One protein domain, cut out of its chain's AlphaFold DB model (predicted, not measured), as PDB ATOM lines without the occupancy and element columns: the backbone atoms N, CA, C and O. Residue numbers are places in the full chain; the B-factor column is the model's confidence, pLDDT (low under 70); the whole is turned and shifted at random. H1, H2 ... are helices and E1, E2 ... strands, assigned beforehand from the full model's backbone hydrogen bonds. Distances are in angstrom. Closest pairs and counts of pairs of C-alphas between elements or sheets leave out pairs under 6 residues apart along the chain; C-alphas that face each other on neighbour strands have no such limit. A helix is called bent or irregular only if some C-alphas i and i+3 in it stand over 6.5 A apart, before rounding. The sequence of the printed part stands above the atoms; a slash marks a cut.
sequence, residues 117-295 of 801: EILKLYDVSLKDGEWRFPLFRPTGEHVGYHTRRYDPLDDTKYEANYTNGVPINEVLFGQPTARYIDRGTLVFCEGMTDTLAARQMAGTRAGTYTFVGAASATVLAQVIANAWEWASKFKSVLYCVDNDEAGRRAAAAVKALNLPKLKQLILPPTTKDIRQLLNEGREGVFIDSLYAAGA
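Overview. This is residues 117 to 295 of the 801 residues of the protein "ATPase domain-containing protein" of Gammaproteobacteria bacterium (UniProt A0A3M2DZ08). A body of one four-stranded parallel sheet, E6 E5 E7 E8, has H2 and H7 over one face and H3 over the other, with H5 side by side with H3; at one end of the longest axis a second sheet, the antiparallel E1 E2 E3 E4, makes a separate wall. The long link from residue 163 to 184 runs from this wall back to the body, and its residues 172 to 173 pair with E2. The printed part has 179 residues, with seven named helices and eight named strands in the order H1 E1 E2 E3 E4 E5 H2 E6 H3 H4 E7 H5 E8 H6 H7, and its class is mixed, helices and strands. The whole is compact, with a radius of gyration of the C-alphas of 15.3 A and spans of 44 by 36 by 32 A.

Along the chain. H1, residues 117 to 121, begins at C-alpha 117 (42.829, 143.168, 25.740). E1 is residues 125 to 127, E2 residues 130 to 137, 22.1 A long, E3 residues 141 to 150, 27.5 A, and E4 residues 158 to 162. After the long link comes E5, residues 185 to 189, with C-alpha 185 at (47.897, 123.479, 19.247). H2, residues 192 to 207, is 19.3 A long; E6 is residues 209 to 213. H3, residues 217 to 226, H4, residues 228 to 231, and E7, residues 236 to 240, follow. H5, residues 245 to 256, is 16.7 A long; E8 is residues 262 to 264 and H6 residues 274 to 279. H7, residues 283 to 294, is 16.4 A long and ends at C-alpha 294 (54.426, 120.032, 22.163).

Arrangement. E1 E2 E3 E4 form a meander, each strand the antiparallel neighbour of the one before, and each such pair is a hairpin. N 125 and O 132 are 3.1 A apart between E1 and E2, N 133 and O 146 2.9 A between E2 and E3, and N 147 and O 161 2.8 A between E3 and E4. H2 is only just on this sheet, with 5 pairs of C-alphas within 10 A. In the parallel sheet N 187 and O 210 are 2.8 A apart between E5 and E6, N 238 and O 186 2.8 A between E5 and E7, and N 263 and O 237 2.9 A between E7 and E8. E5, H2, E6 and E7, H5, E8 are strand-helix-strand units, two parallel neighbour strands with a helix between, and E6, H3 H4, E7 is a split one, with E5 between its strands; the three crossovers are right-handed. H2, the hub, lies over E6 at a height over the sheet of 8.1 A; H7 is on the same face at 10.0 A, and H3 on the opposite face at 9.5 A. H4 and H5 only graze this sheet. H2 touches H1 (closest C-alphas Ile 118 and Leu 196, 6.6 A), H6 (Asp 194 and Ile 274, 5.2 A) and H7 (Met 201 and Glu 283, 5.1 A). H3 and H5 touch at Ala 221 and Val 254, 4.6 A, at a shallow tilt of 21 degrees, the same way. H6 and H7 form a helical hairpin. H2 and H3 are irregular: C-alphas 201 and 204 are 9.0 A apart, and C-alphas 218 and 221 7.5 A. Every O i to N i+4 pair is within hydrogen-bond range in H1, H5, H6 and H7, against 9 of 12 in H2 and 4 of 6 in H3; H4 is too short for such a pair.

Size, cuts and confidence. The two C-alphas farthest apart, those of Leu 153 and Asp 182, are 46.6 A apart. The printed part has no cut. The link from E4 to E5 is long, with 22 residues. The mean pLDDT of the printed part is 86.2; residues 152 to 157, 204 to 207 and 294 to 295 are under 70.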
ATOM      1  N   GLU A 117      42.896 143.695  27.106       86.12
ATOM      2  CA  GLU A 117      42.829 143.168  25.740       86.12
ATOM      3  C   GLU A 117      42.531 141.664  25.727       86.12
ATOM      4  O   GLU A 117      41.825 141.180  24.843       86.12
ATOM      5  N   ILE A 118      43.032 140.924  26.721       89.75
ATOM      6  CA  ILE A 118      42.811 139.483  26.876       89.75
ATOM      7  C   ILE A 118      41.403 139.218  27.424       89.75
ATOM      8  O   ILE A 118      40.719 138.326  26.923       89.75
ATOM      9  N   LEU A 119      40.916 140.048  28.357       89.69
ATOM     10  CA  LEU A 119      39.511 140.021  28.792       89.69
ATOM     11  C   LEU A 119      38.560 140.313  27.619       89.69
ATOM     12  O   LEU A 119      37.635 139.542  27.374       89.69
ATOM     13  N   LYS A 120      38.844 141.370  26.839       88.06
ATOM     14  CA  LYS A 120      38.095 141.748  25.625       88.06
ATOM     15  C   LYS A 120      38.138 140.647  24.548       88.06
ATOM     16  O   LYS A 120      37.140 140.429  23.870       88.06
ATOM     17  N   LEU A 121      39.254 139.922  24.402       88.19
ATOM     18  CA  LEU A 121      39.399 138.802  23.456       88.19
ATOM     19  C   LEU A 121      38.530 137.583  23.820       88.19
ATOM     20  O   LEU A 121      38.068 136.885  22.918       88.19
ATOM     21  N   TYR A 122      38.319 137.328  25.112       92.00
ATOM     22  CA  TYR A 122      37.505 136.215  25.622       92.00
ATOM     23  C   TYR A 122      36.064 136.634  25.992       92.00
ATOM     24  O   TYR A 122      35.323 135.823  26.546       92.00
ATOM     25  N   ASP A 123      35.677 137.882  25.694       89.44
ATOM     26  CA  ASP A 123      34.400 138.525  26.064       89.44
ATOM     27  C   ASP A 123      34.047 138.376  27.562       89.44
ATOM     28  O   ASP A 123      32.895 138.201  27.963       89.44
ATOM     29  N   VAL A 124      35.076 138.443  28.417       90.19
ATOM     30  CA  VAL A 124      34.921 138.453  29.875       90.19
ATOM     31  C   VAL A 124      34.477 139.843  30.310       90.19
ATOM     32  O   VAL A 124      35.124 140.843  29.995       90.19
ATOM     33  N   SER A 125      33.379 139.906  31.059       85.56
ATOM     34  CA  SER A 125      32.744 141.162  31.470       85.56
ATOM     35  C   SER A 125      32.619 141.279  32.989       85.56
ATOM     36  O   SER A 125      32.592 140.277  33.700       85.56
ATOM     37  N   LEU A 126      32.534 142.515  33.484       83.75
ATOM     38  CA  LEU A 126      32.200 142.836  34.872       83.75
ATOM     39  C   LEU A 126      30.852 143.566  34.875       83.75
ATOM     40  O   LEU A 126      30.734 144.641  34.283       83.75
ATOM     41  N   LYS A 127      29.833 142.991  35.520       81.31
ATOM     42  CA  LYS A 127      28.484 143.568  35.606       81.31
ATOM     43  C   LYS A 127      27.927 143.389  37.017       81.31
ATOM     44  O   LYS A 127      28.002 142.301  37.565       81.31
ATOM     45  N   ASP A 128      27.378 144.454  37.597       81.00
ATOM     46  CA  ASP A 128      26.722 144.456  38.919       81.00
ATOM     47  C   ASP A 128      27.600 143.917  40.084       81.00
ATOM     48  O   ASP A 128      27.097 143.462  41.111       81.00
ATOM     49  N   GLY A 129      28.931 143.976  39.928       78.06
ATOM     50  CA  GLY A 129      29.921 143.421  40.866       78.06
ATOM     51  C   GLY A 129      30.345 141.972  40.581       78.06
ATOM     52  O   GLY A 129      31.241 141.459  41.243       78.06
ATOM     53  N   GLU A 130      29.748 141.317  39.585       82.81
ATOM     54  CA  GLU A 130      30.074 139.952  39.169       82.81
ATOM     55  C   GLU A 130      30.972 139.936  37.929       82.81
ATOM     56  O   GLU A 130      30.666 140.564  36.910       82.81
ATOM     57  N   TRP A 131      32.035 139.137  37.970       87.19
ATOM     58  CA  TRP A 131      32.770 138.751  36.768       87.19
ATOM     59  C   TRP A 131      32.008 137.662  36.025       87.19
ATOM     60  O   TRP A 131      31.533 136.719  36.652       87.19
ATOM     61  N   ARG A 132      31.898 137.761  34.700       89.25
ATOM     62  CA  ARG A 132      31.117 136.844  33.861       89.25
ATOM     63  C   ARG A 132      31.973 136.318  32.711       89.25
ATOM     64  O   ARG A 132      32.435 137.090  31.872       89.25
ATOM     65  N   PHE A 133      32.167 135.003  32.686       91.50
ATOM     66  CA  PHE A 133      32.941 134.267  31.686       91.50
ATOM     67  C   PHE A 133      31.968 133.529  30.749       91.50
ATOM     68  O   PHE A 133      31.263 132.636  31.228       91.50
ATOM     69  N   PRO A 134      31.879 133.870  29.451       92.31
ATOM     70  CA  PRO A 134      30.937 133.230  28.531       92.31
ATOM     71  C   PRO A 134      31.289 131.759  28.264       92.31
ATOM     72  O   PRO A 134      32.444 131.405  28.011       92.31
ATOM     73  N   LEU A 135      30.271 130.903  28.313       91.44
ATOM     74  CA  LEU A 135      30.356 129.451  28.186       91.44
ATOM     75  C   LEU A 135      29.754 128.983  26.864       91.44
ATOM     76  O   LEU A 135      28.686 129.441  26.442       91.44
ATOM     77  N   PHE A 136      30.436 128.029  26.234       92.00
ATOM     78  CA  PHE A 136      30.086 127.511  24.919       92.00
ATOM     79  C   PHE A 136      30.000 125.986  24.943       92.00
ATOM     80  O   PHE A 136      30.879 125.336  25.508       92.00
ATOM     81  N   ARG A 137      28.986 125.402  24.296       88.50
ATOM     82  CA  ARG A 137      29.013 123.969  23.938       88.50
ATOM     83  C   ARG A 137      30.093 123.725  22.875       88.50
ATOM     84  O   ARG A 137      30.319 124.631  22.077       88.50
ATOM     85  N   PRO A 138      30.664 122.509  22.743       81.88
ATOM     86  CA  PRO A 138      31.617 122.143  21.682       81.88
ATOM     87  C   PRO A 138      31.222 122.497  20.233       81.88
ATOM     88  O   PRO A 138      32.094 122.619  19.374       81.88
ATOM     89  N   THR A 139      29.937 122.733  19.953       81.25
ATOM     90  CA  THR A 139      29.398 123.277  18.688       81.25
ATOM     91  C   THR A 139      29.732 124.768  18.443       81.25
ATOM     92  O   THR A 139      29.394 125.344  17.396       81.25
ATOM     93  N   GLY A 140      30.368 125.436  19.410       84.94
ATOM     94  CA  GLY A 140      30.580 126.881  19.464       84.94
ATOM     95  C   GLY A 140      29.308 127.683  19.759       84.94
ATOM     96  O   GLY A 140      29.269 128.877  19.461       84.94
ATOM     97  N   GLU A 141      28.243 127.045  20.238       88.31
ATOM     98  CA  GLU A 141      27.004 127.706  20.665       88.31
ATOM     99  C   GLU A 141      27.208 128.352  22.041       88.31
ATOM    100  O   GLU A 141      27.615 127.666  22.974       88.31
ATOM    101  N   HIS A 142      26.923 129.650  22.177       90.25
ATOM    102  CA  HIS A 142      26.949 130.342  23.470       90.25
ATOM    103  C   HIS A 142      25.694 130.003  24.275       90.25
ATOM    104  O   HIS A 142      24.588 130.268  23.806       90.25
ATOM    105  N   VAL A 143      25.863 129.462  25.483       89.31
ATOM    106  CA  VAL A 143      24.746 128.923  26.279       89.31
ATOM    107  C   VAL A 143      24.543 129.595  27.636       89.31
ATOM    108  O   VAL A 143      23.489 129.424  28.245       89.31
ATOM    109  N   GLY A 144      25.497 130.395  28.111       89.38
ATOM    110  CA  GLY A 144      25.402 131.084  29.398       89.38
ATOM    111  C   GLY A 144      26.747 131.622  29.873       89.38
ATOM    112  O   GLY A 144      27.713 131.649  29.120       89.38
ATOM    113  N   TYR A 145      26.818 132.017  31.139       88.81
ATOM    114  CA  TYR A 145      28.021 132.505  31.796       88.81
ATOM    115  C   TYR A 145      28.307 131.690  33.055       88.81
ATOM    116  O   TYR A 145      27.390 131.383  33.820       88.81
ATOM    117  N   HIS A 146      29.589 131.428  33.308       88.19
ATOM    118  CA  HIS A 146      30.082 131.228  34.669       88.19
ATOM    119  C   HIS A 146      30.235 132.612  35.292       88.19
ATOM    120  O   HIS A 146      30.972 133.438  34.747       88.19
ATOM    121  N   THR A 147      29.544 132.894  36.390       88.19
ATOM    122  CA  THR A 147      29.723 134.137  37.144       88.19
ATOM    123  C   THR A 147      30.548 133.882  38.400       88.19
ATOM    124  O   THR A 147      30.443 132.829  39.028       88.19
ATOM    125  N   ARG A 148      31.411 134.838  38.752       86.69
ATOM    126  CA  ARG A 148      32.167 134.856  40.009       86.69
ATOM    127  C   ARG A 148      31.926 136.180  40.716       86.69
ATOM    128  O   ARG A 148      32.273 137.238  40.180       86.69
ATOM    129  N   ARG A 149      31.357 136.117  41.917       84.62
ATOM    130  CA  ARG A 149      31.185 137.260  42.814       84.62
ATOM    131  C   ARG A 149      32.133 137.085  43.991       84.62
ATOM    132  O   ARG A 149      32.041 136.095  44.705       84.62
ATOM    133  N   TYR A 150      33.077 138.003  44.142       77.00
ATOM    134  CA  TYR A 150      34.100 137.905  45.180       77.00
ATOM    135  C   TYR A 150      33.591 138.441  46.516       77.00
ATOM    136  O   TYR A 150      32.841 139.419  46.542       77.00
ATOM    137  N   ASP A 151      34.010 137.799  47.604       72.12
ATOM    138  CA  ASP A 151      33.736 138.267  48.961       72.12
ATOM    139  C   ASP A 151      34.484 139.606  49.196       72.12
ATOM    140  O   ASP A 151      35.673 139.703  48.868       72.12
ATOM    141  N   PRO A 152      33.825 140.665  49.711       67.50
ATOM    142  CA  PRO A 152      34.477 141.945  50.003       67.50
ATOM    143  C   PRO A 152      35.523 141.907  51.128       67.50
ATOM    144  O   PRO A 152      36.283 142.866  51.258       67.50
ATOM    145  N   LEU A 153      35.527 140.863  51.964       68.00
ATOM    146  CA  LEU A 153      36.365 140.730  53.163       68.00
ATOM    147  C   LEU A 153      37.475 139.679  53.013       68.00
ATOM    148  O   LEU A 153      38.517 139.806  53.651       68.00
ATOM    149  N   ASP A 154      37.273 138.662  52.173       64.50
ATOM    150  CA  ASP A 154      38.285 137.654  51.835       64.50
ATOM    151  C   ASP A 154      38.359 137.470  50.320       64.50
ATOM    152  O   ASP A 154      37.580 136.739  49.709       64.50
ATOM    153  N   ASP A 155      39.342 138.117  49.701       53.59
ATOM    154  CA  ASP A 155      39.460 138.140  48.251       53.59
ATOM    155  C   ASP A 155      39.753 136.749  47.639       53.59
ATOM    156  O   ASP A 155      39.545 136.565  46.437       53.59
ATOM    157  N   THR A 156      40.144 135.745  48.429       62.22
ATOM    158  CA  THR A 156      40.312 134.362  47.956       62.22
ATOM    159  C   THR A 156      38.972 133.640  47.771       62.22
ATOM    160  O   THR A 156      38.869 132.744  46.925       62.22
ATOM    161  N   LYS A 157      37.924 134.056  48.499       64.62
ATOM    162  CA  LYS A 157      36.578 133.468  48.452       64.62
ATOM    163  C   LYS A 157      35.711 134.087  47.355       64.62
ATOM    164  O   LYS A 157      35.772 135.285  47.068       64.62
ATOM    165  N   TYR A 158      34.868 133.260  46.738       72.50
ATOM    166  CA  TYR A 158      33.865 133.714  45.777       72.50
ATOM    167  C   TYR A 158      32.645 132.802  45.704       72.50
ATOM    168  O   TYR A 158      32.758 131.578  45.748       72.50
ATOM    169  N   GLU A 159      31.483 133.418  45.504       73.94
ATOM    170  CA  GLU A 159      30.287 132.741  45.014       73.94
ATOM    171  C   GLU A 159      30.464 132.467  43.515       73.94
ATOM    172  O   GLU A 159      30.913 133.337  42.757       73.94
ATOM    173  N   ALA A 160      30.121 131.256  43.081       76.75
ATOM    174  CA  ALA A 160      30.309 130.792  41.712       76.75
ATOM    175  C   ALA A 160      28.996 130.218  41.169       76.75
ATOM    176  O   ALA A 160      28.524 129.198  41.667       76.75
ATOM    177  N   ASN A 161      28.407 130.861  40.159       79.31
ATOM    178  CA  ASN A 161      27.093 130.492  39.627       79.31
ATOM    179  C   ASN A 161      27.139 130.245  38.114       79.31
ATOM    180  O   ASN A 161      27.910 130.869  37.390       79.31
ATOM    181  N   TYR A 162      26.263 129.368  37.622       80.56
ATOM    182  CA  TYR A 162      26.130 129.051  36.199       80.56
ATOM    183  C   TYR A 162      24.756 129.497  35.702       80.56
ATOM    184  O   TYR A 162      23.729 128.962  36.120       80.56
ATOM    185  N   THR A 163      24.706 130.488  34.809       70.94
ATOM    186  CA  THR A 163      23.422 130.940  34.252       70.94
ATOM    187  C   THR A 163      22.837 129.877  33.321       70.94
ATOM    188  O   THR A 163      23.579 129.257  32.559       70.94
ATOM    189  N   ASN A 164      21.510 129.762  33.280       70.38
ATOM    190  CA  ASN A 164      20.746 128.914  32.349       70.38
ATOM    191  C   ASN A 164      20.834 127.392  32.594       70.38
ATOM    192  O   ASN A 164      20.282 126.631  31.805       70.38
ATOM    193  N   GLY A 165      21.472 126.936  33.681       71.69
ATOM    194  CA  GLY A 165      21.351 125.553  34.174       71.69
ATOM    195  C   GLY A 165      21.943 124.448  33.286       71.69
ATOM    196  O   GLY A 165      21.644 123.277  33.508       71.69
ATOM    197  N   VAL A 166      22.763 124.791  32.289       75.12
ATOM    198  CA  VAL A 166      23.410 123.804  31.406       75.12
ATOM    199  C   VAL A 166      24.484 123.022  32.181       75.12
ATOM    200  O   VAL A 166      25.262 123.651  32.907       75.12
ATOM    201  N   PRO A 167      24.573 121.683  32.039       83.56
ATOM    202  CA  PRO A 167      25.563 120.875  32.746       83.56
ATOM    203  C   PRO A 167      27.008 121.331  32.495       83.56
ATOM    204  O   PRO A 167      27.445 121.518  31.359       83.56
ATOM    205  N   ILE A 168      27.782 121.487  33.573       85.44
ATOM    206  CA  ILE A 168      29.135 122.074  33.531       85.44
ATOM    207  C   ILE A 168      30.178 121.212  32.790       85.44
ATOM    208  O   ILE A 168      31.267 121.682  32.475       85.44
ATOM    209  N   ASN A 169      29.838 119.955  32.499       86.38
ATOM    210  CA  ASN A 169      30.598 119.006  31.686       86.38
ATOM    211  C   ASN A 169      30.294 119.100  30.173       86.38
ATOM    212  O   ASN A 169      31.023 118.521  29.370       86.38
ATOM    213  N   GLU A 170      29.241 119.815  29.763       85.81
ATOM    214  CA  GLU A 170      28.882 120.048  28.352       85.81
ATOM    215  C   GLU A 170      29.465 121.351  27.784       85.81
ATOM    216  O   GLU A 170      29.245 121.671  26.614       85.81
ATOM    217  N   VAL A 171      30.187 122.127  28.597       90.12
ATOM    218  CA  VAL A 171      30.582 123.503  28.276       90.12
ATOM    219  C   VAL A 171      32.070 123.765  28.482       90.12
ATOM    220  O   VAL A 171      32.715 123.205  29.365       90.12
ATOM    221  N   LEU A 172      32.607 124.674  27.670       92.62
ATOM    222  CA  LEU A 172      33.966 125.188  27.770       92.62
ATOM    223  C   LEU A 172      34.006 126.712  27.605       92.62
ATOM    224  O   LEU A 172      33.223 127.319  26.872       92.62
ATOM    225  N   PHE A 173      34.965 127.331  28.281       94.75
ATOM    226  CA  PHE A 173      35.282 128.748  28.171       94.75
ATOM    227  C   PHE A 173      36.245 129.007  27.004       94.75
ATOM    228  O   PHE A 173      37.198 128.256  26.785       94.75
ATOM    229  N   GLY A 174      36.029 130.102  26.270       92.25
ATOM    230  CA  GLY A 174      36.999 130.630  25.304       92.25
ATOM    231  C   GLY A 174      37.031 129.985  23.914       92.25
ATOM    232  O   GLY A 174      37.844 130.404  23.089       92.25
ATOM    233  N   GLN A 175      36.152 129.025  23.599       89.88
ATOM    234  CA  GLN A 175      36.149 128.338  22.294       89.88
ATOM    235  C   GLN A 175      36.139 129.275  21.057       89.88
ATOM    236  O   GLN A 175      36.867 128.981  20.106       89.88
ATOM    237  N   PRO A 176      35.415 130.421  21.027       89.06
ATOM    238  CA  PRO A 176      35.427 131.327  19.868       89.06
ATOM    239  C   PRO A 176      36.777 131.990  19.568       89.06
ATOM    240  O   PRO A 176      36.942 132.580  18.502       89.06
ATOM    241  N   THR A 177      37.748 131.908  20.484       87.31
ATOM    242  CA  THR A 177      39.109 132.422  20.264       87.31
ATOM    243  C   THR A 177      39.955 131.513  19.366       87.31
ATOM    244  O   THR A 177      41.035 131.923  18.932       87.31
ATOM    245  N   ALA A 178      39.462 130.308  19.059       86.50
ATOM    246  CA  ALA A 178      40.160 129.291  18.288       86.50
ATOM    247  C   ALA A 178      40.561 129.756  16.883       86.50
ATOM    248  O   ALA A 178      39.753 130.270  16.106       86.50
ATOM    249  N   ARG A 179      41.832 129.531  16.534       75.69
ATOM    250  CA  ARG A 179      42.413 129.877  15.228       75.69
ATOM    251  C   ARG A 179      43.352 128.775  14.748       75.69
ATOM    252  O   ARG A 179      43.936 128.064  15.558       75.69
ATOM    253  N   TYR A 180      43.503 128.678  13.425       76.06
ATOM    254  CA  TYR A 180      44.408 127.740  12.744       76.06
ATOM    255  C   TYR A 180      44.238 126.285  13.199       76.06
ATOM    256  O   TYR A 180      45.227 125.612  13.475       76.06
ATOM    257  N   ILE A 181      42.989 125.810  13.304       80.62
ATOM    258  CA  ILE A 181      42.664 124.469  13.820       80.62
ATOM    259  C   ILE A 181      43.535 123.400  13.135       80.62
ATOM    260  O   ILE A 181      44.211 122.647  13.815       80.62
ATOM    261  N   ASP A 182      43.655 123.423  11.808       76.19
ATOM    262  CA  ASP A 182      44.433 122.454  11.020       76.19
ATOM    263  C   ASP A 182      45.951 122.402  11.315       76.19
ATOM    264  O   ASP A 182      46.621 121.450  10.915       76.19
ATOM    265  N   ARG A 183      46.529 123.417  11.978       75.56
ATOM    266  CA  ARG A 183      47.995 123.580  12.142       75.56
ATOM    267  C   ARG A 183      48.456 123.920  13.556       75.56
ATOM    268  O   ARG A 183      49.635 123.730  13.859       75.56
ATOM    269  N   GLY A 184      47.567 124.453  14.384       84.38
ATOM    270  CA  GLY A 184      47.849 124.936  15.729       84.38
ATOM    271  C   GLY A 184      47.712 123.867  16.809       84.38
ATOM    272  O   GLY A 184      47.306 122.727  16.561       84.38
ATOM    273  N   THR A 185      48.032 124.281  18.030       90.12
ATOM    274  CA  THR A 185      47.897 123.479  19.247       90.12
ATOM    275  C   THR A 185      46.715 123.990  20.065       90.12
ATOM    276  O   THR A 185      46.608 125.191  20.326       90.12
ATOM    277  N   LEU A 186      45.833 123.084  20.480       93.88
ATOM    278  CA  LEU A 186      44.795 123.362  21.474       93.88
ATOM    279  C   LEU A 186      45.341 123.066  22.872       93.88
ATOM    280  O   LEU A 186      46.050 122.081  23.050       93.88
ATOM    281  N   VAL A 187      45.005 123.895  23.857       94.88
ATOM    282  CA  VAL A 187      45.389 123.716  25.261       94.88
ATOM    283  C   VAL A 187      44.147 123.858  26.137       94.88
ATOM    284  O   VAL A 187      43.569 124.944  26.231       94.88
ATOM    285  N   PHE A 188      43.737 122.768  26.778       96.25
ATOM    286  CA  PHE A 188      42.734 122.789  27.840       96.25
ATOM    287  C   PHE A 188      43.392 123.202  29.161       96.25
ATOM    288  O   PHE A 188      44.413 122.639  29.543       96.25
ATOM    289  N   CYS A 189      42.808 124.168  29.859       95.44
ATOM    290  CA  CYS A 189      43.205 124.574  31.207       95.44
ATOM    291  C   CYS A 189      42.096 124.182  32.190       95.44
ATOM    292  O   CYS A 189      40.916 124.211  31.829       95.44
ATOM    293  N   GLU A 190      42.458 123.860  33.428       91.19
ATOM    294  CA  GLU A 190      41.503 123.459  34.467       91.19
ATOM    295  C   GLU A 190      40.433 124.524  34.767       91.19
ATOM    296  O   GLU A 190      39.258 124.185  34.911       91.19
ATOM    297  N   GLY A 191      40.819 125.806  34.797       89.44
ATOM    298  CA  GLY A 191      39.923 126.931  35.073       89.44
ATOM    299  C   GLY A 191      40.068 128.107  34.100       89.44
ATOM    300  O   GLY A 191      41.097 128.300  33.454       89.44
ATOM    301  N   MET A 192      39.020 128.937  34.021       90.56
ATOM    302  CA  MET A 192      38.946 130.078  33.091       90.56
ATOM    303  C   MET A 192      40.007 131.162  33.339       90.56
ATOM    304  O   MET A 192      40.479 131.792  32.393       90.56
ATOM    305  N   THR A 193      40.389 131.394  34.599       90.56
ATOM    306  CA  THR A 193      41.465 132.331  34.977       90.56
ATOM    307  C   THR A 193      42.801 131.925  34.367       90.56
ATOM    308  O   THR A 193      43.561 132.758  33.882       90.56
ATOM    309  N   ASP A 194      43.037 130.626  34.319       93.81
ATOM    310  CA  ASP A 194      44.283 130.003  33.910       93.81
ATOM    311  C   ASP A 194      44.348 129.893  32.386       93.81
ATOM    312  O   ASP A 194      45.409 130.077  31.799       93.81
ATOM    313  N   THR A 195      43.191 129.786  31.721       95.06
ATOM    314  CA  THR A 195      43.048 130.056  30.282       95.06
ATOM    315  C   THR A 195      43.467 131.481  29.904       95.06
ATOM    316  O   THR A 195      44.180 131.667  28.915       95.06
ATOM    317  N   LEU A 196      43.037 132.493  30.671       94.44
ATOM    318  CA  LEU A 196      43.407 133.893  30.426       94.44
ATOM    319  C   LEU A 196      44.907 134.117  30.670       94.44
ATOM    320  O   LEU A 196      45.574 134.732  29.837       94.44
ATOM    321  N   ALA A 197      45.452 133.573  31.764       94.75
ATOM    322  CA  ALA A 197      46.874 133.672  32.085       94.75
ATOM    323  C   ALA A 197      47.745 132.974  31.026       94.75
ATOM    324  O   ALA A 197      48.675 133.580  30.493       94.75
ATOM    325  N   ALA A 198      47.389 131.747  30.632       94.19
ATOM    326  CA  ALA A 198      48.041 131.009  29.553       94.19
ATOM    327  C   ALA A 198      48.049 131.799  28.234       94.19
ATOM    328  O   ALA A 198      49.086 131.924  27.577       94.19
ATOM    329  N   ARG A 199      46.901 132.389  27.861       93.75
ATOM    330  CA  ARG A 199      46.778 133.241  26.672       93.75
ATOM    331  C   ARG A 199      47.711 134.451  26.740       93.75
ATOM    332  O   ARG A 199      48.321 134.788  25.725       93.75
ATOM    333  N   GLN A 200      47.792 135.104  27.897       93.81
ATOM    334  CA  GLN A 200      48.617 136.290  28.103       93.81
ATOM    335  C   GLN A 200      50.107 135.972  27.996       93.81
ATOM    336  O   GLN A 200      50.797 136.580  27.180       93.81
ATOM    337  N   MET A 201      50.580 134.971  28.744       92.44
ATOM    338  CA  MET A 201      51.982 134.539  28.726       92.44
ATOM    339  C   MET A 201      52.422 134.033  27.341       92.44
ATOM    340  O   MET A 201      53.570 134.214  26.938       92.44
ATOM    341  N   ALA A 202      51.498 133.464  26.558       88.44
ATOM    342  CA  ALA A 202      51.759 133.080  25.174       88.44
ATOM    343  C   ALA A 202      51.992 134.277  24.221       88.44
ATOM    344  O   ALA A 202      52.613 134.105  23.167       88.44
ATOM    345  N   GLY A 203      51.534 135.489  24.563       82.56
ATOM    346  CA  GLY A 203      51.848 136.740  23.863       82.56
ATOM    347  C   GLY A 203      51.680 136.678  22.337       82.56
ATOM    348  O   GLY A 203      50.657 136.236  21.814       82.56
ATOM    349  N   THR A 204      52.709 137.088  21.590       66.00
ATOM    350  CA  THR A 204      52.726 137.017  20.114       66.00
ATOM    351  C   THR A 204      52.800 135.585  19.568       66.00
ATOM    352  O   THR A 204      52.331 135.332  18.457       66.00
ATOM    353  N   ARG A 205      53.318 134.621  20.346       63.22
ATOM    354  CA  ARG A 205      53.341 133.189  19.979       63.22
ATOM    355  C   ARG A 205      51.939 132.576  20.009       63.22
ATOM    356  O   ARG A 205      51.681 131.596  19.317       63.22
ATOM    357  N   ALA A 206      50.990 133.208  20.703       60.66
ATOM    358  CA  ALA A 206      49.580 132.827  20.743       60.66
ATOM    359  C   ALA A 206      48.833 132.974  19.390       60.66
ATOM    360  O   ALA A 206      47.607 132.865  19.335       60.66
ATOM    361  N   GLY A 207      49.550 133.214  18.285       62.69
ATOM    362  CA  GLY A 207      49.065 132.965  16.929       62.69
ATOM    363  C   GLY A 207      48.920 131.473  16.595       62.69
ATOM    364  O   GLY A 207      48.049 131.132  15.806       62.69
ATOM    365  N   THR A 208      49.705 130.575  17.209       75.81
ATOM    366  CA  THR A 208      49.639 129.114  16.961       75.81
ATOM    367  C   THR A 208      48.964 128.308  18.071       75.81
ATOM    368  O   THR A 208      48.798 127.099  17.919       75.81
ATOM    369  N   TYR A 209      48.577 128.954  19.175       87.94
ATOM    370  CA  TYR A 209      47.989 128.306  20.349       87.94
ATOM    371  C   TYR A 209      46.575 128.826  20.630       87.94
ATOM    372  O   TYR A 209      46.351 130.035  20.743       87.94
ATOM    373  N   THR A 210      45.632 127.896  20.772       92.06
ATOM    374  CA  THR A 210      44.270 128.143  21.262       92.06
ATOM    375  C   THR A 210      44.186 127.667  22.708       92.06
ATOM    376  O   THR A 210      44.473 126.503  22.968       92.06
ATOM    377  N   PHE A 211      43.771 128.533  23.632       94.62
ATOM    378  CA  PHE A 211      43.578 128.179  25.041       94.62
ATOM    379  C   PHE A 211      42.084 128.189  25.366       94.62
ATOM    380  O   PHE A 211      41.408 129.185  25.091       94.62
ATOM    381  N   VAL A 212      41.589 127.104  25.960       95.44
ATOM    382  CA  VAL A 212      40.209 126.954  26.452       95.44
ATOM    383  C   VAL A 212      40.208 126.525  27.919       95.44
ATOM    384  O   VAL A 212      41.196 125.968  28.398       95.44
ATOM    385  N   GLY A 213      39.118 126.794  28.634       93.06
ATOM    386  CA  GLY A 213      38.977 126.466  30.058       93.06
ATOM    387  C   GLY A 213      37.821 125.514  30.327       93.06
ATOM    388  O   GLY A 213      36.752 125.672  29.736       93.06
ATOM    389  N   ALA A 214      38.020 124.559  31.232       89.44
ATOM    390  CA  ALA A 214      36.920 123.821  31.845       89.44
ATOM    391  C   ALA A 214      36.256 124.643  32.971       89.44
ATOM    392  O   ALA A 214      36.689 125.745  33.317       89.44
ATOM    393  N   ALA A 215      35.168 124.100  33.518       81.19
ATOM    394  CA  ALA A 215      34.465 124.657  34.670       81.19
ATOM    395  C   ALA A 215      35.128 124.292  36.016       81.19
ATOM    396  O   ALA A 215      35.131 125.102  36.944       81.19
ATOM    397  N   SER A 216      35.701 123.087  36.108       83.69
ATOM    398  CA  SER A 216      36.434 122.563  37.268       83.69
ATOM    399  C   SER A 216      37.291 121.346  36.885       83.69
ATOM    400  O   SER A 216      36.980 120.648  35.913       83.69
ATOM    401  N   ALA A 217      38.297 121.013  37.708       84.69
ATOM    402  CA  ALA A 217      39.067 119.761  37.618       84.69
ATOM    403  C   ALA A 217      38.173 118.520  37.477       84.69
ATOM    404  O   ALA A 217      38.412 117.655  36.635       84.69
ATOM    405  N   THR A 218      37.113 118.456  38.289       86.56
ATOM    406  CA  THR A 218      36.208 117.303  38.392       86.56
ATOM    407  C   THR A 218      35.475 116.966  37.096       86.56
ATOM    408  O   THR A 218      35.080 115.816  36.925       86.56
ATOM    409  N   VAL A 219      35.315 117.921  36.172       88.12
ATOM    410  CA  VAL A 219      34.664 117.685  34.871       88.12
ATOM    411  C   VAL A 219      35.608 117.798  33.676       88.12
ATOM    412  O   VAL A 219      35.187 117.491  32.565       88.12
ATOM    413  N   LEU A 220      36.879 118.170  33.875       92.00
ATOM    414  CA  LEU A 220      37.854 118.390  32.799       92.00
ATOM    415  C   LEU A 220      37.952 117.196  31.831       92.00
ATOM    416  O   LEU A 220      37.936 117.390  30.618       92.00
ATOM    417  N   ALA A 221      37.985 115.965  32.351       92.44
ATOM    418  CA  ALA A 221      38.015 114.757  31.523       92.44
ATOM    419  C   ALA A 221      36.750 114.603  30.657       92.44
ATOM    420  O   ALA A 221      36.850 114.337  29.459       92.44
ATOM    421  N   GLN A 222      35.565 114.847  31.223       91.19
ATOM    422  CA  GLN A 222      34.310 114.768  30.476       91.19
ATOM    423  C   GLN A 222      34.176 115.909  29.455       91.19
ATOM    424  O   GLN A 222      33.720 115.666  28.343       91.19
ATOM    425  N   VAL A 223      34.630 117.124  29.784       92.06
ATOM    426  CA  VAL A 223      34.680 118.261  28.844       92.06
ATOM    427  C   VAL A 223      35.608 117.948  27.666       92.06
ATOM    428  O   VAL A 223      35.234 118.192  26.521       92.06
ATOM    429  N   ILE A 224      36.786 117.361  27.912       94.12
ATOM    430  CA  ILE A 224      37.722 116.945  26.854       94.12
ATOM    431  C   ILE A 224      37.113 115.848  25.971       94.12
ATOM    432  O   ILE A 224      37.207 115.947  24.748       94.12
ATOM    433  N   ALA A 225      36.459 114.841  26.562       91.88
ATOM    434  CA  ALA A 225      35.780 113.778  25.819       91.88
ATOM    435  C   ALA A 225      34.626 114.326  24.956       91.88
ATOM    436  O   ALA A 225      34.585 114.086  23.750       91.88
ATOM    437  N   ASN A 226      33.745 115.144  25.544       90.62
ATOM    438  CA  ASN A 226      32.623 115.792  24.857       90.62
ATOM    439  C   ASN A 226      33.095 116.747  23.744       90.62
ATOM    440  O   ASN A 226      32.438 116.887  22.714       90.62
ATOM    441  N   ALA A 227      34.247 117.397  23.923       90.56
ATOM    442  CA  ALA A 227      34.853 118.271  22.924       90.56
ATOM    443  C   ALA A 227      35.735 117.534  21.898       90.56
ATOM    444  O   ALA A 227      36.291 118.190  21.012       90.56
ATOM    445  N   TRP A 228      35.900 116.207  21.981       93.69
ATOM    446  CA  TRP A 228      36.956 115.507  21.243       93.69
ATOM    447  C   TRP A 228      36.793 115.542  19.719       93.69
ATOM    448  O   TRP A 228      37.777 115.686  18.993       93.69
ATOM    449  N   GLU A 229      35.561 115.506  19.207       90.06
ATOM    450  CA  GLU A 229      35.279 115.626  17.766       90.06
ATOM    451  C   GLU A 229      35.714 116.996  17.204       90.06
ATOM    452  O   GLU A 229      36.077 117.118  16.036       90.06
ATOM    453  N   TRP A 230      35.771 118.035  18.044       90.81
ATOM    454  CA  TRP A 230      36.352 119.338  17.705       90.81
ATOM    455  C   TRP A 230      37.864 119.406  17.995       90.81
ATOM    456  O   TRP A 230      38.628 119.873  17.152       90.81
ATOM    457  N   ALA A 231      38.315 118.906  19.149       92.50
ATOM    458  CA  ALA A 231      39.709 118.974  19.594       92.50
ATOM    459  C   ALA A 231      40.670 118.127  18.739       92.50
ATOM    460  O   ALA A 231      41.772 118.568  18.413       92.50
ATOM    461  N   SER A 232      40.246 116.938  18.307       90.38
ATOM    462  CA  SER A 232      41.036 116.020  17.470       90.38
ATOM    463  C   SER A 232      41.440 116.603  16.110       90.38
ATOM    464  O   SER A 232      42.422 116.148  15.515       90.38
ATOM    465  N   LYS A 233      40.736 117.643  15.638       90.06
ATOM    466  CA  LYS A 233      41.044 118.388  14.406       90.06
ATOM    467  C   LYS A 233      42.300 119.263  14.538       90.06
ATOM    468  O   LYS A 233      42.837 119.677  13.515       90.06
ATOM    469  N   PHE A 234      42.798 119.499  15.757       91.19
ATOM    470  CA  PHE A 234      44.060 120.208  15.991       91.19
ATOM    471  C   PHE A 234      45.300 119.360  15.668       91.19
ATOM    472  O   PHE A 234      45.265 118.123  15.671       91.19
ATOM    473  N   LYS A 235      46.435 120.021  15.398       86.12
ATOM    474  CA  LYS A 235      47.722 119.342  15.150       86.12
ATOM    475  C   LYS A 235      48.233 118.632  16.409       86.12
ATOM    476  O   LYS A 235      48.757 117.525  16.324       86.12
ATOM    477  N   SER A 236      48.066 119.268  17.565       87.50
ATOM    478  CA  SER A 236      48.386 118.743  18.895       87.50
ATOM    479  C   SER A 236      47.328 119.227  19.887       87.50
ATOM    480  O   SER A 236      46.783 120.322  19.719       87.50
ATOM    481  N   VAL A 237      47.032 118.415  20.903       93.19
ATOM    482  CA  VAL A 237      46.123 118.783  21.991       93.19
ATOM    483  C   VAL A 237      46.864 118.605  23.309       93.19
ATOM    484  O   VAL A 237      47.357 117.523  23.614       93.19
ATOM    485  N   LEU A 238      46.950 119.669  24.094       94.69
ATOM    486  CA  LEU A 238      47.523 119.662  25.431       94.69
ATOM    487  C   LEU A 238      46.412 119.849  26.468       94.69
ATOM    488  O   LEU A 238      45.388 120.477  26.188       94.69
ATOM    489  N   TYR A 239      46.635 119.366  27.685       95.56
ATOM    490  CA  TYR A 239      45.859 119.752  28.859       95.56
ATOM    491  C   TYR A 239      46.785 120.124  30.018       95.56
ATOM    492  O   TYR A 239      47.851 119.533  30.176       95.56
ATOM    493  N   CYS A 240      46.383 121.105  30.817       94.81
ATOM    494  CA  CYS A 240      47.098 121.592  31.988       94.81
ATOM    495  C   CYS A 240      46.145 121.592  33.191       94.81
ATOM    496  O   CYS A 240      45.007 122.059  33.075       94.81
ATOM    497  N   VAL A 241      46.617 121.053  34.313       94.69
ATOM    498  CA  VAL A 241      45.906 120.942  35.598       94.69
ATOM    499  C   VAL A 241      46.713 121.613  36.699       94.69
ATOM    500  O   VAL A 241      47.925 121.789  36.549       94.69
ATOM    501  N   ASP A 242      46.058 121.925  37.810       93.56
ATOM    502  CA  ASP A 242      46.737 122.420  39.002       93.56
ATOM    503  C   ASP A 242      47.578 121.303  39.657       93.56
ATOM    504  O   ASP A 242      47.226 120.121  39.645       93.56
ATOM    505  N   ASN A 243      48.690 121.662  40.296       91.25
ATOM    506  CA  ASN A 243      49.571 120.714  40.995       91.25
ATOM    507  C   ASN A 243      49.044 120.275  42.387       91.25
ATOM    508  O   ASN A 243      49.802 119.754  43.211       91.25
ATOM    509  N   ASP A 244      47.747 120.444  42.668       90.88
ATOM    510  CA  ASP A 244      47.098 119.995  43.908       90.88
ATOM    511  C   ASP A 244      46.408 118.617  43.776       90.88
ATOM    512  O   ASP A 244      46.587 117.889  42.798       90.88
ATOM    513  N   GLU A 245      45.683 118.177  44.806       88.56
ATOM    514  CA  GLU A 245      45.051 116.851  44.818       88.56
ATOM    515  C   GLU A 245      43.790 116.749  43.940       88.56
ATOM    516  O   GLU A 245      43.415 115.649  43.522       88.56
ATOM    517  N   ALA A 246      43.122 117.862  43.629       88.44
ATOM    518  CA  ALA A 246      42.048 117.872  42.641       88.44
ATOM    519  C   ALA A 246      42.642 117.754  41.231       88.44
ATOM    520  O   ALA A 246      42.251 116.854  40.484       88.44
ATOM    521  N   GLY A 247      43.655 118.565  40.915       89.38
ATOM    522  CA  GLY A 247      44.336 118.529  39.619       89.38
ATOM    523  C   GLY A 247      45.072 117.208  39.347       89.38
ATOM    524  O   GLY A 247      44.952 116.651  38.253       89.38
ATOM    525  N   ARG A 248      45.715 116.586  40.352       88.94
ATOM    526  CA  ARG A 248      46.283 115.222  40.220       88.94
ATOM    527  C   ARG A 248      45.228 114.165  39.871       88.94
ATOM    528  O   ARG A 248      45.480 113.311  39.019       88.94
ATOM    529  N   ARG A 249      44.039 114.222  40.485       89.19
ATOM    530  CA  ARG A 249      42.914 113.327  40.145       89.19
ATOM    531  C   ARG A 249      42.351 113.629  38.756       89.19
ATOM    532  O   ARG A 249      42.055 112.693  38.014       89.19
ATOM    533  N   ALA A 250      42.280 114.902  38.366       88.94
ATOM    534  CA  ALA A 250      41.893 115.304  37.018       88.94
ATOM    535  C   ALA A 250      42.880 114.776  35.961       88.94
ATOM    536  O   ALA A 250      42.442 114.184  34.981       88.94
ATOM    537  N   ALA A 251      44.198 114.876  36.175       90.69
ATOM    538  CA  ALA A 251      45.195 114.305  35.264       90.69
ATOM    539  C   ALA A 251      45.078 112.780  35.134       90.69
ATOM    540  O   ALA A 251      45.151 112.258  34.022       90.69
ATOM    541  N   ALA A 252      44.836 112.057  36.234       86.94
ATOM    542  CA  ALA A 252      44.581 110.617  36.178       86.94
ATOM    543  C   ALA A 252      43.337 110.288  35.326       86.94
ATOM    544  O   ALA A 252      43.405 109.424  34.451       86.94
ATOM    545  N   ALA A 253      42.235 111.024  35.516       88.06
ATOM    546  CA  ALA A 253      41.005 110.855  34.740       88.06
ATOM    547  C   ALA A 253      41.181 111.217  33.252       88.06
ATOM    548  O   ALA A 253      40.735 110.473  32.382       88.06
ATOM    549  N   VAL A 254      41.875 112.315  32.932       89.75
ATOM    550  CA  VAL A 254      42.160 112.724  31.544       89.75
ATOM    551  C   VAL A 254      43.099 111.727  30.856       89.75
ATOM    552  O   VAL A 254      42.887 111.382  29.694       89.75
ATOM    553  N   LYS A 255      44.102 111.200  31.570       86.38
ATOM    554  CA  LYS A 255      45.003 110.152  31.063       86.38
ATOM    555  C   LYS A 255      44.260 108.841  30.781       86.38
ATOM    556  O   LYS A 255      44.578 108.179  29.795       86.38
ATOM    557  N   ALA A 256      43.245 108.498  31.579       83.19
ATOM    558  CA  ALA A 256      42.405 107.320  31.362       83.19
ATOM    559  C   ALA A 256      41.567 107.382  30.066       83.19
ATOM    560  O   ALA A 256      41.238 106.333  29.519       83.19
ATOM    561  N   LEU A 257      41.290 108.578  29.521       81.56
ATOM    562  CA  LEU A 257      40.610 108.732  28.223       81.56
ATOM    563  C   LEU A 257      41.438 108.189  27.041       81.56
ATOM    564  O   LEU A 257      40.876 107.872  25.996       81.56
ATOM    565  N   ASN A 258      42.769 108.116  27.188       81.06
ATOM    566  CA  ASN A 258      43.711 107.556  26.209       81.06
ATOM    567  C   ASN A 258      43.533 108.088  24.762       81.06
ATOM    568  O   ASN A 258      43.544 107.337  23.781       81.06
ATOM    569  N   LEU A 259      43.318 109.403  24.634       83.75
ATOM    570  CA  LEU A 259      42.970 110.058  23.370       83.75
ATOM    571  C   LEU A 259      44.223 110.376  22.521       83.75
ATOM    572  O   LEU A 259      45.191 110.944  23.030       83.75
ATOM    573  N   PRO A 260      44.239 110.055  21.212       77.12
ATOM    574  CA  PRO A 260      45.427 110.227  20.375       77.12
ATOM    575  C   PRO A 260      45.769 111.709  20.168       77.12
ATOM    576  O   PRO A 260      44.886 112.526  19.939       77.12
ATOM    577  N   LYS A 261      47.061 112.061  20.180       84.69
ATOM    578  CA  LYS A 261      47.595 113.446  20.221       84.69
ATOM    579  C   LYS A 261      47.391 114.209  21.542       84.69
ATOM    580  O   LYS A 261      47.932 115.311  21.633       84.69
ATOM    581  N   LEU A 262      46.632 113.692  22.517       91.31
ATOM    582  CA  LEU A 262      46.426 114.363  23.803       91.31
ATOM    583  C   LEU A 262      47.648 114.163  24.712       91.31
ATOM    584  O   LEU A 262      48.062 113.032  24.958       91.31
ATOM    585  N   LYS A 263      48.212 115.254  25.232       91.75
ATOM    586  CA  LYS A 263      49.353 115.243  26.162       91.75
ATOM    587  C   LYS A 263      49.113 116.137  27.375       91.75
ATOM    588  O   LYS A 263      48.403 117.133  27.281       91.75
ATOM    589  N   GLN A 264      49.767 115.823  28.490       92.62
ATOM    590  CA  GLN A 264      49.823 116.724  29.638       92.62
ATOM    591  C   GLN A 264      50.901 117.798  29.419       92.62
ATOM    592  O   GLN A 264      52.032 117.487  29.048       92.62
ATOM    593  N   LEU A 265      50.551 119.055  29.673       92.62
ATOM    594  CA  LEU A 265      51.484 120.144  29.930       92.62
ATOM    595  C   LEU A 265      51.785 120.112  31.432       92.62
ATOM    596  O   LEU A 265      50.874 120.243  32.248       92.62
ATOM    597  N   ILE A 266      53.048 119.894  31.791       90.69
ATOM    598  CA  ILE A 266      53.489 119.810  33.187       90.69
ATOM    599  C   ILE A 266      54.043 121.176  33.618       90.69
ATOM    600  O   ILE A 266      54.954 121.721  32.984       90.69
ATOM    601  N   LEU A 267      53.471 121.733  34.689       90.38
ATOM    602  CA  LEU A 267      53.975 122.933  35.361       90.38
ATOM    603  C   LEU A 267      55.116 122.567  36.330       90.38
ATOM    604  O   LEU A 267      55.159 121.430  36.807       90.38
ATOM    605  N   PRO A 268      56.024 123.503  36.669       88.12
ATOM    606  CA  PRO A 268      57.067 123.264  37.669       88.12
ATOM    607  C   PRO A 268      56.480 122.750  38.998       88.12
ATOM    608  O   PRO A 268      55.470 123.296  39.439       88.12
ATOM    609  N   PRO A 269      57.105 121.780  39.697       85.56
ATOM    610  CA  PRO A 269      56.549 121.220  40.939       85.56
ATOM    611  C   PRO A 269      56.324 122.228  42.080       85.56
ATOM    612  O   PRO A 269      55.564 121.950  43.000       85.56
ATOM    613  N   THR A 270      56.978 123.395  42.035       88.19
ATOM    614  CA  THR A 270      56.816 124.500  42.999       88.19
ATOM    615  C   THR A 270      55.677 125.469  42.657       88.19
ATOM    616  O   THR A 270      55.388 126.382  43.426       88.19
ATOM    617  N   THR A 271      55.035 125.291  41.504       90.94
ATOM    618  CA  THR A 271      53.950 126.127  40.988       90.94
ATOM    619  C   THR A 271      52.629 125.385  41.154       90.94
ATOM    620  O   THR A 271      52.509 124.263  40.666       90.94
ATOM    621  N   LYS A 272      51.626 126.008  41.783       90.06
ATOM    622  CA  LYS A 272      50.265 125.468  41.865       90.06
ATOM    623  C   LYS A 272      49.563 125.517  40.506       90.06
ATOM    624  O   LYS A 272      49.191 124.468  39.992       90.06
ATOM    625  N   ASP A 273      49.344 126.723  39.988       91.12
ATOM    626  CA  ASP A 273      48.451 127.004  38.858       91.12
ATOM    627  C   ASP A 273      49.132 127.882  37.789       91.12
ATOM    628  O   ASP A 273      50.248 128.379  37.978       91.12
ATOM    629  N   ILE A 274      48.497 128.048  36.623       93.56
ATOM    630  CA  ILE A 274      49.092 128.811  35.508       93.56
ATOM    631  C   ILE A 274      49.178 130.300  35.867       93.56
ATOM    632  O   ILE A 274      50.155 130.977  35.535       93.56
ATOM    633  N   ARG A 275      48.164 130.819  36.563       91.56
ATOM    634  CA  ARG A 275      48.111 132.199  37.054       91.56
ATOM    635  C   ARG A 275      49.258 132.523  38.025       91.56
ATOM    636  O   ARG A 275      49.737 133.654  37.997       91.56
ATOM    637  N   GLN A 276      49.756 131.578  38.822       92.31
ATOM    638  CA  GLN A 276      50.917 131.789  39.691       92.31
ATOM    639  C   GLN A 276      52.169 132.141  38.872       92.31
ATOM    640  O   GLN A 276      52.865 133.087  39.228       92.31
ATOM    641  N   LEU A 277      52.423 131.473  37.737       93.06
ATOM    642  CA  LEU A 277      53.551 131.826  36.855       93.06
ATOM    643  C   LEU A 277      53.411 133.228  36.254       93.06
ATOM    644  O   LEU A 277      54.422 133.904  36.068       93.06
ATOM    645  N   LEU A 278      52.182 133.678  35.979       93.25
ATOM    646  CA  LEU A 278      51.935 135.046  35.526       93.25
ATOM    647  C   LEU A 278      52.207 136.059  36.650       93.25
ATOM    648  O   LEU A 278      52.903 137.045  36.423       93.25
ATOM    649  N   ASN A 279      51.703 135.801  37.859       90.00
ATOM    650  CA  ASN A 279      51.923 136.658  39.027       90.00
ATOM    651  C   ASN A 279      53.408 136.729  39.437       90.00
ATOM    652  O   ASN A 279      53.854 137.756  39.940       90.00
ATOM    653  N   GLU A 280      54.175 135.659  39.209       91.19
ATOM    654  CA  GLU A 280      55.622 135.594  39.454       91.19
ATOM    655  C   GLU A 280      56.481 136.187  38.314       91.19
ATOM    656  O   GLU A 280      57.699 136.267  38.467       91.19
ATOM    657  N   GLY A 281      55.898 136.580  37.170       90.25
ATOM    658  CA  GLY A 281      56.661 137.063  36.005       90.25
ATOM    659  C   GLY A 281      57.559 135.984  35.379       90.25
ATOM    660  O   GLY A 281      58.723 136.228  35.057       90.25
ATOM    661  N   ARG A 282      57.049 134.748  35.287       91.88
ATOM    662  CA  ARG A 282      57.778 133.548  34.832       91.88
ATOM    663  C   ARG A 282      57.236 133.001  33.512       91.88
ATOM    664  O   ARG A 282      57.235 131.790  33.282       91.88
ATOM    665  N   GLU A 283      56.822 133.883  32.606       90.44
ATOM    666  CA  GLU A 283      56.221 133.515  31.319       90.44
ATOM    667  C   GLU A 283      57.160 132.655  30.464       90.44
ATOM    668  O   GLU A 283      56.702 131.753  29.766       90.44
ATOM    669  N   GLY A 284      58.478 132.874  30.561       85.69
ATOM    670  CA  GLY A 284      59.484 132.031  29.908       85.69
ATOM    671  C   GLY A 284      59.371 130.553  30.303       85.69
ATOM    672  O   GLY A 284      59.346 129.691  29.433       85.69
ATOM    673  N   VAL A 285      59.179 130.266  31.595       89.38
ATOM    674  CA  VAL A 285      59.037 128.891  32.107       89.38
ATOM    675  C   VAL A 285      57.760 128.237  31.571       89.38
ATOM    676  O   VAL A 285      57.774 127.071  31.184       89.38
ATOM    677  N   PHE A 286      56.663 128.996  31.477       92.00
ATOM    678  CA  PHE A 286      55.420 128.517  30.868       92.00
ATOM    679  C   PHE A 286      55.569 128.240  29.358       92.00
ATOM    680  O   PHE A 286      55.053 127.241  28.853       92.00
ATOM    681  N   ILE A 287      56.303 129.095  28.635       88.06
ATOM    682  CA  ILE A 287      56.632 128.901  27.215       88.06
ATOM    683  C   ILE A 287      57.495 127.647  27.005       88.06
ATOM    684  O   ILE A 287      57.228 126.879  26.078       88.06
ATOM    685  N   ASP A 288      58.480 127.400  27.866       85.44
ATOM    686  CA  ASP A 288      59.336 126.215  27.775       85.44
ATOM    687  C   ASP A 288      58.546 124.927  28.075       85.44
ATOM    688  O   ASP A 288      58.633 123.967  27.305       85.44
ATOM    689  N   SER A 289      57.671 124.927  29.093       88.25
ATOM    690  CA  SER A 289      56.715 123.829  29.343       88.25
ATOM    691  C   SER A 289      55.778 123.573  28.149       88.25
ATOM    692  O   SER A 289      55.516 122.416  27.810       88.25
ATOM    693  N   LEU A 290      55.293 124.625  27.471       86.62
ATOM    694  CA  LEU A 290      54.486 124.506  26.246       86.62
ATOM    695  C   LEU A 290      55.258 123.843  25.096       86.62
ATOM    696  O   LEU A 290      54.694 123.011  24.379       86.62
ATOM    697  N   TYR A 291      56.525 124.213  24.893       82.50
ATOM    698  CA  TYR A 291      57.361 123.627  23.843       82.50
ATOM    699  C   TYR A 291      57.759 122.182  24.155       82.50
ATOM    700  O   TYR A 291      57.693 121.343  23.255       82.50
ATOM    701  N   ALA A 292      58.101 121.872  25.409       81.62
ATOM    702  CA  ALA A 292      58.424 120.517  25.849       81.62
ATOM    703  C   ALA A 292      57.234 119.564  25.647       81.62
ATOM    704  O   ALA A 292      57.370 118.536  24.985       81.62
ATOM    705  N   ALA A 293      56.039 119.944  26.112       81.88
ATOM    706  CA  ALA A 293      54.828 119.149  25.907       81.88
ATOM    707  C   ALA A 293      54.479 118.994  24.412       81.88
ATOM    708  O   ALA A 293      54.078 117.915  23.974       81.88
ATOM    709  N   GLY A 294      54.675 120.045  23.608       63.47
ATOM    710  CA  GLY A 294      54.426 120.032  22.163       63.47
ATOM    711  C   GLY A 294      55.421 119.219  21.318       63.47
ATOM    712  O   GLY A 294      55.159 119.002  20.131       63.47
ATOM    713  N   ALA A 295      56.548 118.770  21.879       59.59
ATOM    714  CA  ALA A 295      57.559 118.007  21.153       59.59
ATOM    715  C   ALA A 295      57.126 116.541  20.944       59.59
ATOM    716  O   ALA A 295      56.844 115.815  21.893       59.59
TER     717      ALA A 295